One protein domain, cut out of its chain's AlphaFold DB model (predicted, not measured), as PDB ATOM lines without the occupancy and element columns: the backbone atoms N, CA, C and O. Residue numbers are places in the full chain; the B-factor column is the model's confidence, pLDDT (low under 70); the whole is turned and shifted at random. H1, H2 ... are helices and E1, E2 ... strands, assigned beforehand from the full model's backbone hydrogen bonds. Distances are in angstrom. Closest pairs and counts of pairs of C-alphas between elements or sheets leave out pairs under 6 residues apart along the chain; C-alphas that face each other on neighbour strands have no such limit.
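What this domain is: This is residues 38 to 133 of the 273 residues of an uncharacterized protein of Nitrospirae bacterium (UniProt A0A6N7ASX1). A helical hairpin, H2 and H3, makes the middle of a loose, flat model, with a small two-stranded hairpin, E2 and E3, at the end where H2 begins. Two arms stick out of this body: residues 120 to 133, of which 120 to 131 belong to H4, and residues 45 to 51, the tip of a wide loop that holds the short H1 and is tied at its base where residues 38 to 39 pair with E1. The printed part has 96 residues, with four named helices and three named strands in the order H1 E1 E2 E3 H2 H3 H4; the sheet E2 - E3 is antiparallel, and the class is mostly helix. The whole is loose, with a radius of gyration of the C-alphas of 16.1 A, and spans 46 by 42 by 18 A.

Where its parts are: Start at the sheet: E2 is residues 66 to 68 and E3 is residues 74 to 76. Find C-alpha 77 at (216.159, 216.641, 285.448); from there H2, residues 77 to 91, runs 21.3 A. H3, residues 94 to 106, runs 18.5 A. H4, residues 113 to 131, is the longest helix at 26.4 A and ends at C-alpha 131, (240.063, 246.705, 279.130). Earlier in the chain, look for H1, residues 49 to 52, beginning at C-alpha 49, (244.684, 211.801, 283.737), and for E1, residues 58 to 60.

How they stand to each other: In the hairpin of E2 and E3, antiparallel at 145 degrees, look at N 67 and O 75, 2.9 A apart and within hydrogen-bond range, and at N 75 and O 67, 3.0 A. No residue lies between E3 and H2, and the closest C-alphas of E2 and H2, those of Ser 66 and Val 77, are 5.4 A apart. H2 and H3, a helical hairpin, touch at a shallow tilt of 16 degrees, opposite ways, closest at the C-alphas of Ile 81 and Ser 100, 4.5 A. H3, with residues 97 to 101 alone, and H4, with residue 115 alone, only just touch, with 3 pairs of C-alphas within 8 A; the closest are those of Ala 97 and Ile 115, 5.7 A, at a steep tilt of 65 degrees. H2 and H4 are close but not clearly touching, with the C-alphas of Ala 85 and Ile 115 closest at 6.8 A. E1 pairs with no named strand, but residues 38 to 39 pair antiparallel with its residues 58 to 59. H1 is apart from H2, H3 and H4. Every O i to N i+4 pair is within hydrogen-bond range in H3 and H4, and 10 of 11 are in H2; H1 is too short for such a pair.

The domain as a whole: The C-alphas farthest apart, those of Gly 72 and Gly 133, are 50.4 A apart. The printed part has no cut, and no link is long. Mean pLDDT of the printed part is 77.7; look for values under 70 at residues 52, 55 and 58 to 80.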
ATOM      1  N   PHE A  38     224.052 214.515 277.688       74.94
ATOM      2  CA  PHE A  38     224.597 215.490 278.623       74.94
ATOM      3  C   PHE A  38     226.038 215.127 278.955       74.94
ATOM      4  O   PHE A  38     226.424 213.959 278.892       74.94
ATOM      5  N   VAL A  39     226.833 216.125 279.333       80.56
ATOM      6  CA  VAL A  39     228.205 215.904 279.802       80.56
ATOM      7  C   VAL A  39     228.202 215.952 281.325       80.56
ATOM      8  O   VAL A  39     227.698 216.912 281.901       80.56
ATOM      9  N   LYS A  40     228.751 214.940 281.997       82.12
ATOM     10  CA  LYS A  40     228.892 214.926 283.460       82.12
ATOM     11  C   LYS A  40     230.004 215.870 283.897       82.12
ATOM     12  O   LYS A  40     231.055 215.942 283.261       82.12
ATOM     13  N   HIS A  41     229.806 216.535 285.029       78.19
ATOM     14  CA  HIS A  41     230.912 217.132 285.763       78.19
ATOM     15  C   HIS A  41     231.920 216.042 286.137       78.19
ATOM     16  O   HIS A  41     231.520 214.919 286.470       78.19
ATOM     17  N   PRO A  42     233.221 216.367 286.148       70.88
ATOM     18  CA  PRO A  42     234.189 215.476 286.753       70.88
ATOM     19  C   PRO A  42     233.826 215.253 288.237       70.88
ATOM     20  O   PRO A  42     233.324 216.172 288.898       70.88
ATOM     21  N   PRO A  43     234.071 214.049 288.778       70.75
ATOM     22  CA  PRO A  43     233.927 213.766 290.197       70.75
ATOM     23  C   PRO A  43     234.678 214.790 291.047       70.75
ATOM     24  O   PRO A  43     235.754 215.259 290.673       70.75
ATOM     25  N   LYS A  44     234.133 215.115 292.224       70.94
ATOM     26  CA  LYS A  44     234.836 215.963 293.191       70.94
ATOM     27  C   LYS A  44     236.112 215.253 293.657       70.94
ATOM     28  O   LYS A  44     236.040 214.114 294.107       70.94
ATOM     29  N   GLY A  45     237.249 215.947 293.595       73.38
ATOM     30  CA  GLY A  45     238.549 215.439 294.040       73.38
ATOM     31  C   GLY A  45     239.646 215.625 292.995       73.38
ATOM     32  O   GLY A  45     239.434 216.227 291.944       73.38
ATOM     33  N   THR A  46     240.840 215.125 293.302       73.44
ATOM     34  CA  THR A  46     241.953 215.086 292.351       73.44
ATOM     35  C   THR A  46     241.893 213.759 291.610       73.44
ATOM     36  O   THR A  46     242.022 212.708 292.229       73.44
ATOM     37  N   LEU A  47     241.678 213.812 290.299       73.50
ATOM     38  CA  LEU A  47     241.732 212.641 289.429       73.50
ATOM     39  C   LEU A  47     243.025 212.689 288.629       73.50
ATOM     40  O   LEU A  47     243.407 213.739 288.104       73.50
ATOM     41  N   SER A  48     243.698 211.554 288.519       80.31
ATOM     42  CA  SER A  48     244.799 211.403 287.581       80.31
ATOM     43  C   SER A  48     244.270 211.413 286.136       80.31
ATOM     44  O   SER A  48     243.138 210.990 285.882       80.31
ATOM     45  N   PRO A  49     245.082 211.833 285.148       75.25
ATOM     46  CA  PRO A  49     244.684 211.801 283.737       75.25
ATOM     47  C   PRO A  49     244.171 210.426 283.268       75.25
ATOM     48  O   PRO A  49     243.189 210.349 282.537       75.25
ATOM     49  N   LYS A  50     244.766 209.333 283.770       79.44
ATOM     50  CA  LYS A  50     244.359 207.950 283.459       79.44
ATOM     51  C   LYS A  50     242.986 207.570 284.016       79.44
ATOM     52  O   LYS A  50     242.355 206.650 283.502       79.44
ATOM     53  N   GLU A  51     242.551 208.207 285.099       77.00
ATOM     54  CA  GLU A  51     241.215 207.992 285.663       77.00
ATOM     55  C   GLU A  51     240.168 208.738 284.844       77.00
ATOM     56  O   GLU A  51     239.127 208.158 284.551       77.00
ATOM     57  N   LEU A  52     240.473 209.960 284.393       67.88
ATOM     58  CA  LEU A  52     239.597 210.744 283.516       67.88
ATOM     59  C   LEU A  52     239.332 210.043 282.176       67.88
ATOM     60  O   LEU A  52     238.188 210.008 281.734       67.88
ATOM     61  N   GLU A  53     240.352 209.433 281.563       72.12
ATOM     62  CA  GLU A  53     240.222 208.687 280.297       72.12
ATOM     63  C   GLU A  53     239.258 207.494 280.380       72.12
ATOM     64  O   GLU A  53     238.675 207.091 279.376       72.12
ATOM     65  N   LYS A  54     239.078 206.921 281.574       77.00
ATOM     66  CA  LYS A  54     238.211 205.756 281.800       77.00
ATOM     67  C   LYS A  54     236.768 206.134 282.130       77.00
ATOM     68  O   LYS A  54     235.924 205.249 282.257       77.00
ATOM     69  N   MET A  55     236.474 207.420 282.312       69.19
ATOM     70  CA  MET A  55     235.137 207.874 282.674       69.19
ATOM     71  C   MET A  55     234.253 208.045 281.442       69.19
ATOM     72  O   MET A  55     234.624 208.725 280.487       69.19
ATOM     73  N   SER A  56     233.024 207.521 281.503       72.94
ATOM     74  CA  SER A  56     231.983 207.949 280.567       72.94
ATOM     75  C   SER A  56     231.581 209.384 280.898       72.94
ATOM     76  O   SER A  56     230.854 209.635 281.864       72.94
ATOM     77  N   LEU A  57     232.093 210.328 280.107       70.31
ATOM     78  CA  LEU A  57     231.776 211.752 280.222       70.31
ATOM     79  C   LEU A  57     230.354 212.059 279.754       70.31
ATOM     80  O   LEU A  57     229.774 213.042 280.203       70.31
ATOM     81  N   PHE A  58     229.792 211.217 278.889       69.25
ATOM     82  CA  PHE A  58     228.442 211.377 278.372       69.25
ATOM     83  C   PHE A  58     227.458 210.512 279.150       69.25
ATOM     84  O   PHE A  58     227.778 209.398 279.575       69.25
ATOM     85  N   ILE A  59     226.261 211.054 279.344       66.50
ATOM     86  CA  ILE A  59     225.123 210.367 279.940       66.50
ATOM     87  C   ILE A  59     223.902 210.569 279.058       66.50
ATOM     88  O   ILE A  59     223.636 211.691 278.613       66.50
ATOM     89  N   GLY A  60     223.192 209.476 278.784       60.47
ATOM     90  CA  GLY A  60     221.899 209.542 278.118       60.47
ATOM     91  C   GLY A  60     220.835 210.097 279.060       60.47
ATOM     92  O   GLY A  60     220.913 209.939 280.277       60.47
ATOM     93  N   GLU A  61     219.808 210.726 278.498       58.97
ATOM     94  CA  GLU A  61     218.691 211.299 279.255       58.97
ATOM     95  C   GLU A  61     218.078 210.347 280.306       58.97
ATOM     96  O   GLU A  61     217.780 210.754 281.428       58.97
ATOM     97  N   HIS A  62     217.946 209.065 279.965       56.34
ATOM     98  CA  HIS A  62     217.326 208.024 280.792       56.34
ATOM     99  C   HIS A  62     218.119 207.658 282.059       56.34
ATOM    100  O   HIS A  62     217.574 207.034 282.968       56.34
ATOM    101  N   GLU A  63     219.395 208.035 282.142       57.88
ATOM    102  CA  GLU A  63     220.253 207.771 283.302       57.88
ATOM    103  C   GLU A  63     220.238 208.924 284.329       57.88
ATOM    104  O   GLU A  63     220.822 208.812 285.412       57.88
ATOM    105  N   ILE A  64     219.596 210.053 284.009       63.81
ATOM    106  CA  ILE A  64     219.548 211.232 284.877       63.81
ATOM    107  C   ILE A  64     218.432 211.060 285.917       63.81
ATOM    108  O   ILE A  64     217.292 210.727 285.592       63.81
ATOM    109  N   LYS A  65     218.750 211.313 287.194       67.25
ATOM    110  CA  LYS A  65     217.779 211.238 288.300       67.25
ATOM    111  C   LYS A  65     216.583 212.161 288.038       67.25
ATOM    112  O   LYS A  65     216.738 213.238 287.469       67.25
ATOM    113  N   SER A  66     215.397 211.759 288.490       67.06
ATOM    114  CA  SER A  66     214.214 212.620 288.482       67.06
ATOM    115  C   SER A  66     214.177 213.524 289.712       67.06
ATOM    116  O   SER A  66     214.620 213.141 290.798       67.06
ATOM    117  N   VAL A  67     213.628 214.724 289.544       58.53
ATOM    118  CA  VAL A  67     213.341 215.665 290.632       58.53
ATOM    119  C   VAL A  67     211.835 215.862 290.706       58.53
ATOM    120  O   VAL A  67     211.133 215.825 289.697       58.53
ATOM    121  N   THR A  68     211.331 215.991 291.930       52.00
ATOM    122  CA  THR A  68     209.920 216.294 292.175       52.00
ATOM    123  C   THR A  68     209.770 217.809 292.161       52.00
ATOM    124  O   THR A  68     210.451 218.481 292.934       52.00
ATOM    125  N   ASN A  69     208.938 218.348 291.273       53.53
ATOM    126  CA  ASN A  69     208.653 219.779 291.245       53.53
ATOM    127  C   ASN A  69     207.764 220.194 292.437       53.53
ATOM    128  O   ASN A  69     207.315 219.360 293.227       53.53
ATOM    129  N   GLU A  70     207.504 221.494 292.567       46.75
ATOM    130  CA  GLU A  70     206.722 222.068 293.674       46.75
ATOM    131  C   GLU A  70     205.267 221.568 293.730       46.75
ATOM    132  O   GLU A  70     204.651 221.586 294.794       46.75
ATOM    133  N   ASP A  71     204.756 221.058 292.608       46.47
ATOM    134  CA  ASP A  71     203.424 220.464 292.472       46.47
ATOM    135  C   ASP A  71     203.412 218.943 292.730       46.47
ATOM    136  O   ASP A  71     202.392 218.282 292.529       46.47
ATOM    137  N   GLY A  72     204.535 218.356 293.160       47.19
ATOM    138  CA  GLY A  72     204.640 216.926 293.468       47.19
ATOM    139  C   GLY A  72     204.892 216.016 292.256       47.19
ATOM    140  O   GLY A  72     204.900 214.792 292.401       47.19
ATOM    141  N   VAL A  73     205.127 216.572 291.065       48.38
ATOM    142  CA  VAL A  73     205.356 215.819 289.823       48.38
ATOM    143  C   VAL A  73     206.836 215.471 289.677       48.38
ATOM    144  O   VAL A  73     207.692 216.355 289.660       48.38
ATOM    145  N   LYS A  74     207.152 214.180 289.523       51.50
ATOM    146  CA  LYS A  74     208.512 213.712 289.214       51.50
ATOM    147  C   LYS A  74     208.792 213.835 287.723       51.50
ATOM    148  O   LYS A  74     208.237 213.073 286.935       51.50
ATOM    149  N   LEU A  75     209.689 214.739 287.355       53.94
ATOM    150  CA  LEU A  75     210.173 214.886 285.986       53.94
ATOM    151  C   LEU A  75     211.673 214.563 285.920       53.94
ATOM    152  O   LEU A  75     212.395 214.786 286.898       53.94
ATOM    153  N   PRO A  76     212.169 214.019 284.795       65.88
ATOM    154  CA  PRO A  76     213.603 213.900 284.555       65.88
ATOM    155  C   PRO A  76     214.286 215.267 284.680       65.88
ATOM    156  O   PRO A  76     213.774 216.265 284.173       65.88
ATOM    157  N   VAL A  77     215.451 215.348 285.330       67.94
ATOM    158  CA  VAL A  77     216.159 216.641 285.448       67.94
ATOM    159  C   VAL A  77     216.599 217.177 284.082       67.94
ATOM    160  O   VAL A  77     216.610 218.390 283.877       67.94
ATOM    161  N   SER A  78     216.852 216.292 283.114       66.94
ATOM    162  CA  SER A  78     217.054 216.650 281.704       66.94
ATOM    163  C   SER A  78     215.947 217.562 281.171       66.94
ATOM    164  O   SER A  78     216.242 218.590 280.564       66.94
ATOM    165  N   PHE A  79     214.686 217.247 281.474       68.81
ATOM    166  CA  PHE A  79     213.525 218.013 281.036       68.81
ATOM    167  C   PHE A  79     213.572 219.445 281.576       68.81
ATOM    168  O   PHE A  79     213.360 220.402 280.832       68.81
ATOM    169  N   HIS A  80     213.916 219.620 282.853       68.50
ATOM    170  CA  HIS A  80     214.067 220.943 283.462       68.50
ATOM    171  C   HIS A  80     215.243 221.733 282.878       68.50
ATOM    172  O   HIS A  80     215.158 222.950 282.747       68.50
ATOM    173  N   ILE A  81     216.336 221.076 282.494       78.00
ATOM    174  CA  ILE A  81     217.480 221.746 281.863       78.00
ATOM    175  C   ILE A  81     217.117 222.210 280.446       78.00
ATOM    176  O   ILE A  81     217.365 223.368 280.094       78.00
ATOM    177  N   ILE A  82     216.528 221.317 279.645       76.81
ATOM    178  CA  ILE A  82     216.213 221.551 278.229       76.81
ATOM    179  C   ILE A  82     215.099 222.580 278.088       76.81
ATOM    180  O   ILE A  82     215.289 223.567 277.384       76.81
ATOM    181  N   SER A  83     213.983 222.402 278.799       72.56
ATOM    182  CA  SER A  83     212.829 223.310 278.708       72.56
ATOM    183  C   SER A  83     213.217 224.762 278.992       72.56
ATOM    184  O   SER A  83     212.809 225.675 278.275       72.56
ATOM    185  N   ARG A  84     214.083 224.989 279.986       82.06
ATOM    186  CA  ARG A  84     214.605 226.323 280.310       82.06
ATOM    187  C   ARG A  84     215.563 226.836 279.241       82.06
ATOM    188  O   ARG A  84     215.471 227.993 278.841       82.06
ATOM    189  N   ALA A  85     216.433 225.989 278.701       80.06
ATOM    190  CA  ALA A  85     217.307 226.389 277.601       80.06
ATOM    191  C   ALA A  85     216.532 226.750 276.323       80.06
ATOM    192  O   ALA A  85     216.906 227.693 275.623       80.06
ATOM    193  N   GLU A  86     215.453 226.036 276.016       78.44
ATOM    194  CA  GLU A  86     214.563 226.342 274.895       78.44
ATOM    195  C   GLU A  86     213.799 227.639 275.134       78.44
ATOM    196  O   GLU A  86     213.825 228.521 274.278       78.44
ATOM    197  N   LYS A  87     213.237 227.835 276.331       79.56
ATOM    198  CA  LYS A  87     212.589 229.101 276.696       79.56
ATOM    199  C   LYS A  87     213.536 230.288 276.622       79.56
ATOM    200  O   LYS A  87     213.135 231.359 276.166       79.56
ATOM    201  N   PHE A  88     214.804 230.110 276.983       88.75
ATOM    202  CA  PHE A  88     215.823 231.131 276.755       88.75
ATOM    203  C   PHE A  88     216.019 231.427 275.263       88.75
ATOM    204  O   PHE A  88     216.044 232.594 274.881       88.75
ATOM    205  N   LYS A  89     216.128 230.405 274.404       85.12
ATOM    206  CA  LYS A  89     216.263 230.604 272.949       85.12
ATOM    207  C   LYS A  89     215.057 231.329 272.347       85.12
ATOM    208  O   LYS A  89     215.240 232.153 271.457       85.12
ATOM    209  N   GLU A  90     213.852 231.027 272.824       81.19
ATOM    210  CA  GLU A  90     212.605 231.642 272.357       81.19
ATOM    211  C   GLU A  90     212.469 233.102 272.799       81.19
ATOM    212  O   GLU A  90     212.125 233.971 272.000       81.19
ATOM    213  N   THR A  91     212.717 233.376 274.081       81.00
ATOM    214  CA  THR A  91     212.386 234.669 274.703       81.00
ATOM    215  C   THR A  91     213.575 235.620 274.798       81.00
ATOM    216  O   THR A  91     213.396 236.825 274.962       81.00
ATOM    217  N   GLY A  92     214.799 235.090 274.757       85.12
ATOM    218  CA  GLY A  92     216.021 235.815 275.093       85.12
ATOM    219  C   GLY A  92     216.123 236.216 276.570       85.12
ATOM    220  O   GLY A  92     217.042 236.954 276.921       85.12
ATOM    221  N   ASN A  93     215.206 235.771 277.441       85.81
ATOM    222  CA  ASN A  93     215.198 236.177 278.844       85.81
ATOM    223  C   ASN A  93     216.293 235.429 279.633       85.81
ATOM    224  O   ASN A  93     216.211 234.207 279.787       85.81
ATOM    225  N   PRO A  94     217.300 236.135 280.181       89.12
ATOM    226  CA  PRO A  94     218.466 235.518 280.812       89.12
ATOM    227  C   PRO A  94     218.149 234.718 282.081       89.12
ATOM    228  O   PRO A  94     218.969 233.906 282.503       89.12
ATOM    229  N   VAL A  95     216.973 234.902 282.687       88.25
ATOM    230  CA  VAL A  95     216.529 234.106 283.841       88.25
ATOM    231  C   VAL A  95     216.434 232.628 283.473       88.25
ATOM    232  O   VAL A  95     216.973 231.792 284.188       88.25
ATOM    233  N   TYR A  96     215.867 232.305 282.308       86.62
ATOM    234  CA  TYR A  96     215.777 230.925 281.832       86.62
ATOM    235  C   TYR A  96     217.149 230.299 281.564       86.62
ATOM    236  O   TYR A  96     217.355 229.108 281.797       86.62
ATOM    237  N   ALA A  97     218.117 231.104 281.117       90.69
ATOM    238  CA  ALA A  97     219.495 230.649 280.972       90.69
ATOM    239  C   ALA A  97     220.118 230.302 282.333       90.69
ATOM    240  O   ALA A  97     220.776 229.269 282.454       90.69
ATOM    241  N   ILE A  98     219.879 231.128 283.358       90.56
ATOM    242  CA  ILE A  98     220.338 230.866 284.729       90.56
ATOM    243  C   ILE A  98     219.658 229.625 285.314       90.56
ATOM    244  O   ILE A  98     220.344 228.776 285.872       90.56
ATOM    245  N   GLU A  99     218.343 229.477 285.165       86.81
ATOM    246  CA  GLU A  99     217.610 228.306 285.667       86.81
ATOM    247  C   GLU A  99     218.113 227.010 285.022       86.81
ATOM    248  O   GLU A  99     218.378 226.032 285.717       86.81
ATOM    249  N   SER A 100     218.334 227.017 283.703       86.00
ATOM    250  CA  SER A 100     218.945 225.886 282.994       86.00
ATOM    251  C   SER A 100     220.348 225.569 283.526       86.00
ATOM    252  O   SER A 100     220.684 224.403 283.736       86.00
ATOM    253  N   PHE A 101     221.156 226.602 283.787       90.69
ATOM    254  CA  PHE A 101     222.499 226.458 284.347       90.69
ATOM    255  C   PHE A 101     222.482 225.829 285.746       90.69
ATOM    256  O   PHE A 101     223.234 224.888 285.995       90.69
ATOM    257  N   ILE A 102     221.625 226.321 286.647       87.50
ATOM    258  CA  ILE A 102     221.499 225.818 288.023       87.50
ATOM    259  C   ILE A 102     221.040 224.360 288.007       87.50
ATOM    260  O   ILE A 102     221.718 223.513 288.583       87.50
ATOM    261  N   ASN A 103     219.966 224.056 287.271       82.25
ATOM    262  CA  ASN A 103     219.430 222.697 287.168       82.25
ATOM    263  C   ASN A 103     220.484 221.708 286.647       82.25
ATOM    264  O   ASN A 103     220.583 220.587 287.142       82.25
ATOM    265  N   ALA A 104     221.300 222.122 285.671       85.06
ATOM    266  CA  ALA A 104     222.391 221.298 285.162       85.06
ATOM    267  C   ALA A 104     223.463 221.072 286.232       85.06
ATOM    268  O   ALA A 104     223.851 219.933 286.492       85.06
ATOM    269  N   HIS A 105     223.892 222.137 286.906       85.94
ATOM    270  CA  HIS A 105     224.950 222.052 287.901       85.94
ATOM    271  C   HIS A 105     224.557 221.206 289.120       85.94
ATOM    272  O   HIS A 105     225.349 220.381 289.579       85.94
ATOM    273  N   GLU A 106     223.328 221.352 289.614       82.25
ATOM    274  CA  GLU A 106     222.787 220.546 290.717       82.25
ATOM    275  C   GLU A 106     222.662 219.064 290.345       82.25
ATOM    276  O   GLU A 106     222.880 218.188 291.184       82.25
ATOM    277  N   ALA A 107     222.407 218.771 289.068       75.56
ATOM    278  CA  ALA A 107     222.434 217.416 288.526       75.56
ATOM    279  C   ALA A 107     223.853 216.851 288.342       75.56
ATOM    280  O   ALA A 107     224.003 215.684 287.977       75.56
ATOM    281  N   GLY A 108     224.899 217.657 288.561       80.12
ATOM    282  CA  GLY A 108     226.278 217.294 288.246       80.12
ATOM    283  C   GLY A 108     226.530 217.192 286.742       80.12
ATOM    284  O   GLY A 108     227.345 216.376 286.316       80.12
ATOM    285  N   LEU A 109     225.830 217.991 285.935       84.69
ATOM    286  CA  LEU A 109     225.911 218.029 284.474       84.69
ATOM    287  C   LEU A 109     226.365 219.405 283.985       84.69
ATOM    288  O   LEU A 109     226.055 220.435 284.579       84.69
ATOM    289  N   TYR A 110     227.098 219.430 282.876       85.94
ATOM    290  CA  TYR A 110     227.402 220.676 282.196       85.94
ATOM    291  C   TYR A 110     226.115 221.262 281.593       85.94
ATOM    292  O   TYR A 110     225.316 220.521 281.010       85.94
ATOM    293  N   PRO A 111     225.918 222.588 281.686       88.19
ATOM    294  CA  PRO A 111     224.797 223.262 281.046       88.19
ATOM    295  C   PRO A 111     224.802 223.088 279.521       88.19
ATOM    296  O   PRO A 111     225.865 222.887 278.924       88.19
ATOM    297  N   PRO A 112     223.645 223.253 278.853       86.75
ATOM    298  CA  PRO A 112     223.575 223.204 277.399       86.75
ATOM    299  C   PRO A 112     224.524 224.214 276.742       86.75
ATOM    300  O   PRO A 112     224.666 225.347 277.210       86.75
ATOM    301  N   LEU A 113     225.122 223.843 275.604       86.56
ATOM    302  CA  LEU A 113     226.101 224.684 274.897       86.56
ATOM    303  C   LEU A 113     225.574 226.085 274.572       86.56
ATOM    304  O   LEU A 113     226.323 227.051 274.641       86.56
ATOM    305  N   SER A 114     224.283 226.223 274.257       85.94
ATOM    306  CA  SER A 114     223.677 227.538 274.017       85.94
ATOM    307  C   SER A 114     223.747 228.450 275.242       85.94
ATOM    308  O   SER A 114     223.955 229.650 275.092       85.94
ATOM    309  N   ILE A 115     223.609 227.885 276.445       91.44
ATOM    310  CA  ILE A 115     223.715 228.618 277.709       91.44
ATOM    311  C   ILE A 115     225.177 228.958 278.000       91.44
ATOM    312  O   ILE A 115     225.488 230.101 278.329       91.44
ATOM    313  N   LEU A 116     226.092 228.001 277.811       91.62
ATOM    314  CA  LEU A 116     227.528 228.233 277.995       91.62
ATOM    315  C   LEU A 116     228.069 229.306 277.043       91.62
ATOM    316  O   LEU A 116     228.783 230.202 277.487       91.62
ATOM    317  N   ASN A 117     227.688 229.265 275.765       92.12
ATOM    318  CA  ASN A 117     228.084 230.268 274.776       92.12
ATOM    319  C   ASN A 117     227.535 231.650 275.135       92.12
ATOM    320  O   ASN A 117     228.276 232.628 275.089       92.12
ATOM    321  N   PHE A 118     226.272 231.733 275.565       94.19
ATOM    322  CA  PHE A 118     225.685 232.985 276.039       94.19
ATOM    323  C   PHE A 118     226.491 233.602 277.197       94.19
ATOM    324  O   PHE A 118     226.813 234.796 277.164       94.19
ATOM    325  N   LEU A 119     226.860 232.797 278.197       93.94
ATOM    326  CA  LEU A 119     227.666 233.253 279.332       93.94
ATOM    327  C   LEU A 119     229.082 233.655 278.895       93.94
ATOM    328  O   LEU A 119     229.553 234.734 279.255       93.94
ATOM    329  N   ALA A 120     229.737 232.830 278.076       94.56
ATOM    330  CA  ALA A 120     231.084 233.082 277.571       94.56
ATOM    331  C   ALA A 120     231.157 234.382 276.756       94.56
ATOM    332  O   ALA A 120     232.019 235.226 277.012       94.56
ATOM    333  N   ASP A 121     230.219 234.590 275.832       94.94
ATOM    334  CA  ASP A 121     230.131 235.811 275.031       94.94
ATOM    335  C   ASP A 121     229.888 237.043 275.904       94.94
ATOM    336  O   ASP A 121     230.444 238.117 275.653       94.94
ATOM    337  N   THR A 122     229.077 236.898 276.951       92.94
ATOM    338  CA  THR A 122     228.795 237.982 277.895       92.94
ATOM    339  C   THR A 122     230.039 238.368 278.694       92.94
ATOM    340  O   THR A 122     230.378 239.555 278.769       92.94
ATOM    341  N   PHE A 123     230.778 237.391 279.224       94.50
ATOM    342  CA  PHE A 123     232.025 237.649 279.946       94.50
ATOM    343  C   PHE A 123     233.119 238.206 279.040       94.50
ATOM    344  O   PHE A 123     233.818 239.143 279.431       94.50
ATOM    345  N   LYS A 124     233.229 237.709 277.805       94.62
ATOM    346  CA  LYS A 124     234.166 238.247 276.814       94.62
ATOM    347  C   LYS A 124     233.892 239.724 276.538       94.62
ATOM    348  O   LYS A 124     234.802 240.547 276.635       94.62
ATOM    349  N   LYS A 125     232.629 240.087 276.287       92.94
ATOM    350  CA  LYS A 125     232.216 241.489 276.098       92.94
ATOM    351  C   LYS A 125     232.533 242.345 277.320       92.94
ATOM    352  O   LYS A 125     233.014 243.467 277.168       92.94
ATOM    353  N   TYR A 126     232.283 241.832 278.524       93.00
ATOM    354  CA  TYR A 126     232.604 242.539 279.762       93.00
ATOM    355  C   TYR A 126     234.099 242.857 279.858       93.00
ATOM    356  O   TYR A 126     234.471 244.015 280.054       93.00
ATOM    357  N   HIS A 127     234.945 241.849 279.639       91.94
ATOM    358  CA  HIS A 127     236.399 241.982 279.677       91.94
ATOM    359  C   HIS A 127     236.915 242.988 278.634       91.94
ATOM    360  O   HIS A 127     237.714 243.865 278.957       91.94
ATOM    361  N   GLU A 128     236.412 242.929 277.398       94.00
ATOM    362  CA  GLU A 128     236.785 243.867 276.331       94.00
ATOM    363  C   GLU A 128     236.404 245.324 276.642       94.00
ATOM    364  O   GLU A 128     237.138 246.248 276.285       94.00
ATOM    365  N   ILE A 129     235.254 245.556 277.284       90.88
ATOM    366  CA  ILE A 129     234.800 246.902 277.665       90.88
ATOM    367  C   ILE A 129     235.640 247.439 278.827       90.88
ATOM    368  O   ILE A 129     236.108 248.579 278.760       90.88
ATOM    369  N   ALA A 130     235.870 246.613 279.849       86.94
ATOM    370  CA  ALA A 130     236.695 246.965 281.000       86.94
ATOM    371  C   ALA A 130     238.142 247.278 280.585       86.94
ATOM    372  O   ALA A 130     238.690 248.298 280.999       86.94
ATOM    373  N   GLY A 131     238.721 246.481 279.680       85.88
ATOM    374  CA  GLY A 131     240.063 246.705 279.130       85.88
ATOM    375  C   GLY A 131     240.209 248.013 278.341       85.88
ATOM    376  O   GLY A 131     241.311 248.532 278.206       85.88
ATOM    377  N   LYS A 132     239.101 248.600 277.868       91.81
ATOM    378  CA  LYS A 132     239.066 249.923 277.214       91.81
ATOM    379  C   LYS A 132     238.845 251.077 278.203       91.81
ATOM    380  O   LYS A 132     238.523 252.184 277.776       91.81
ATOM    381  N   GLY A 133     238.934 250.823 279.511       85.12
ATOM    382  CA  GLY A 133     238.695 251.814 280.567       85.12
ATOM    383  C   GLY A 133     237.232 252.254 280.696       85.12
ATOM    384  O   GLY A 133     236.938 253.240 281.371       85.12
TER     385      GLY A 133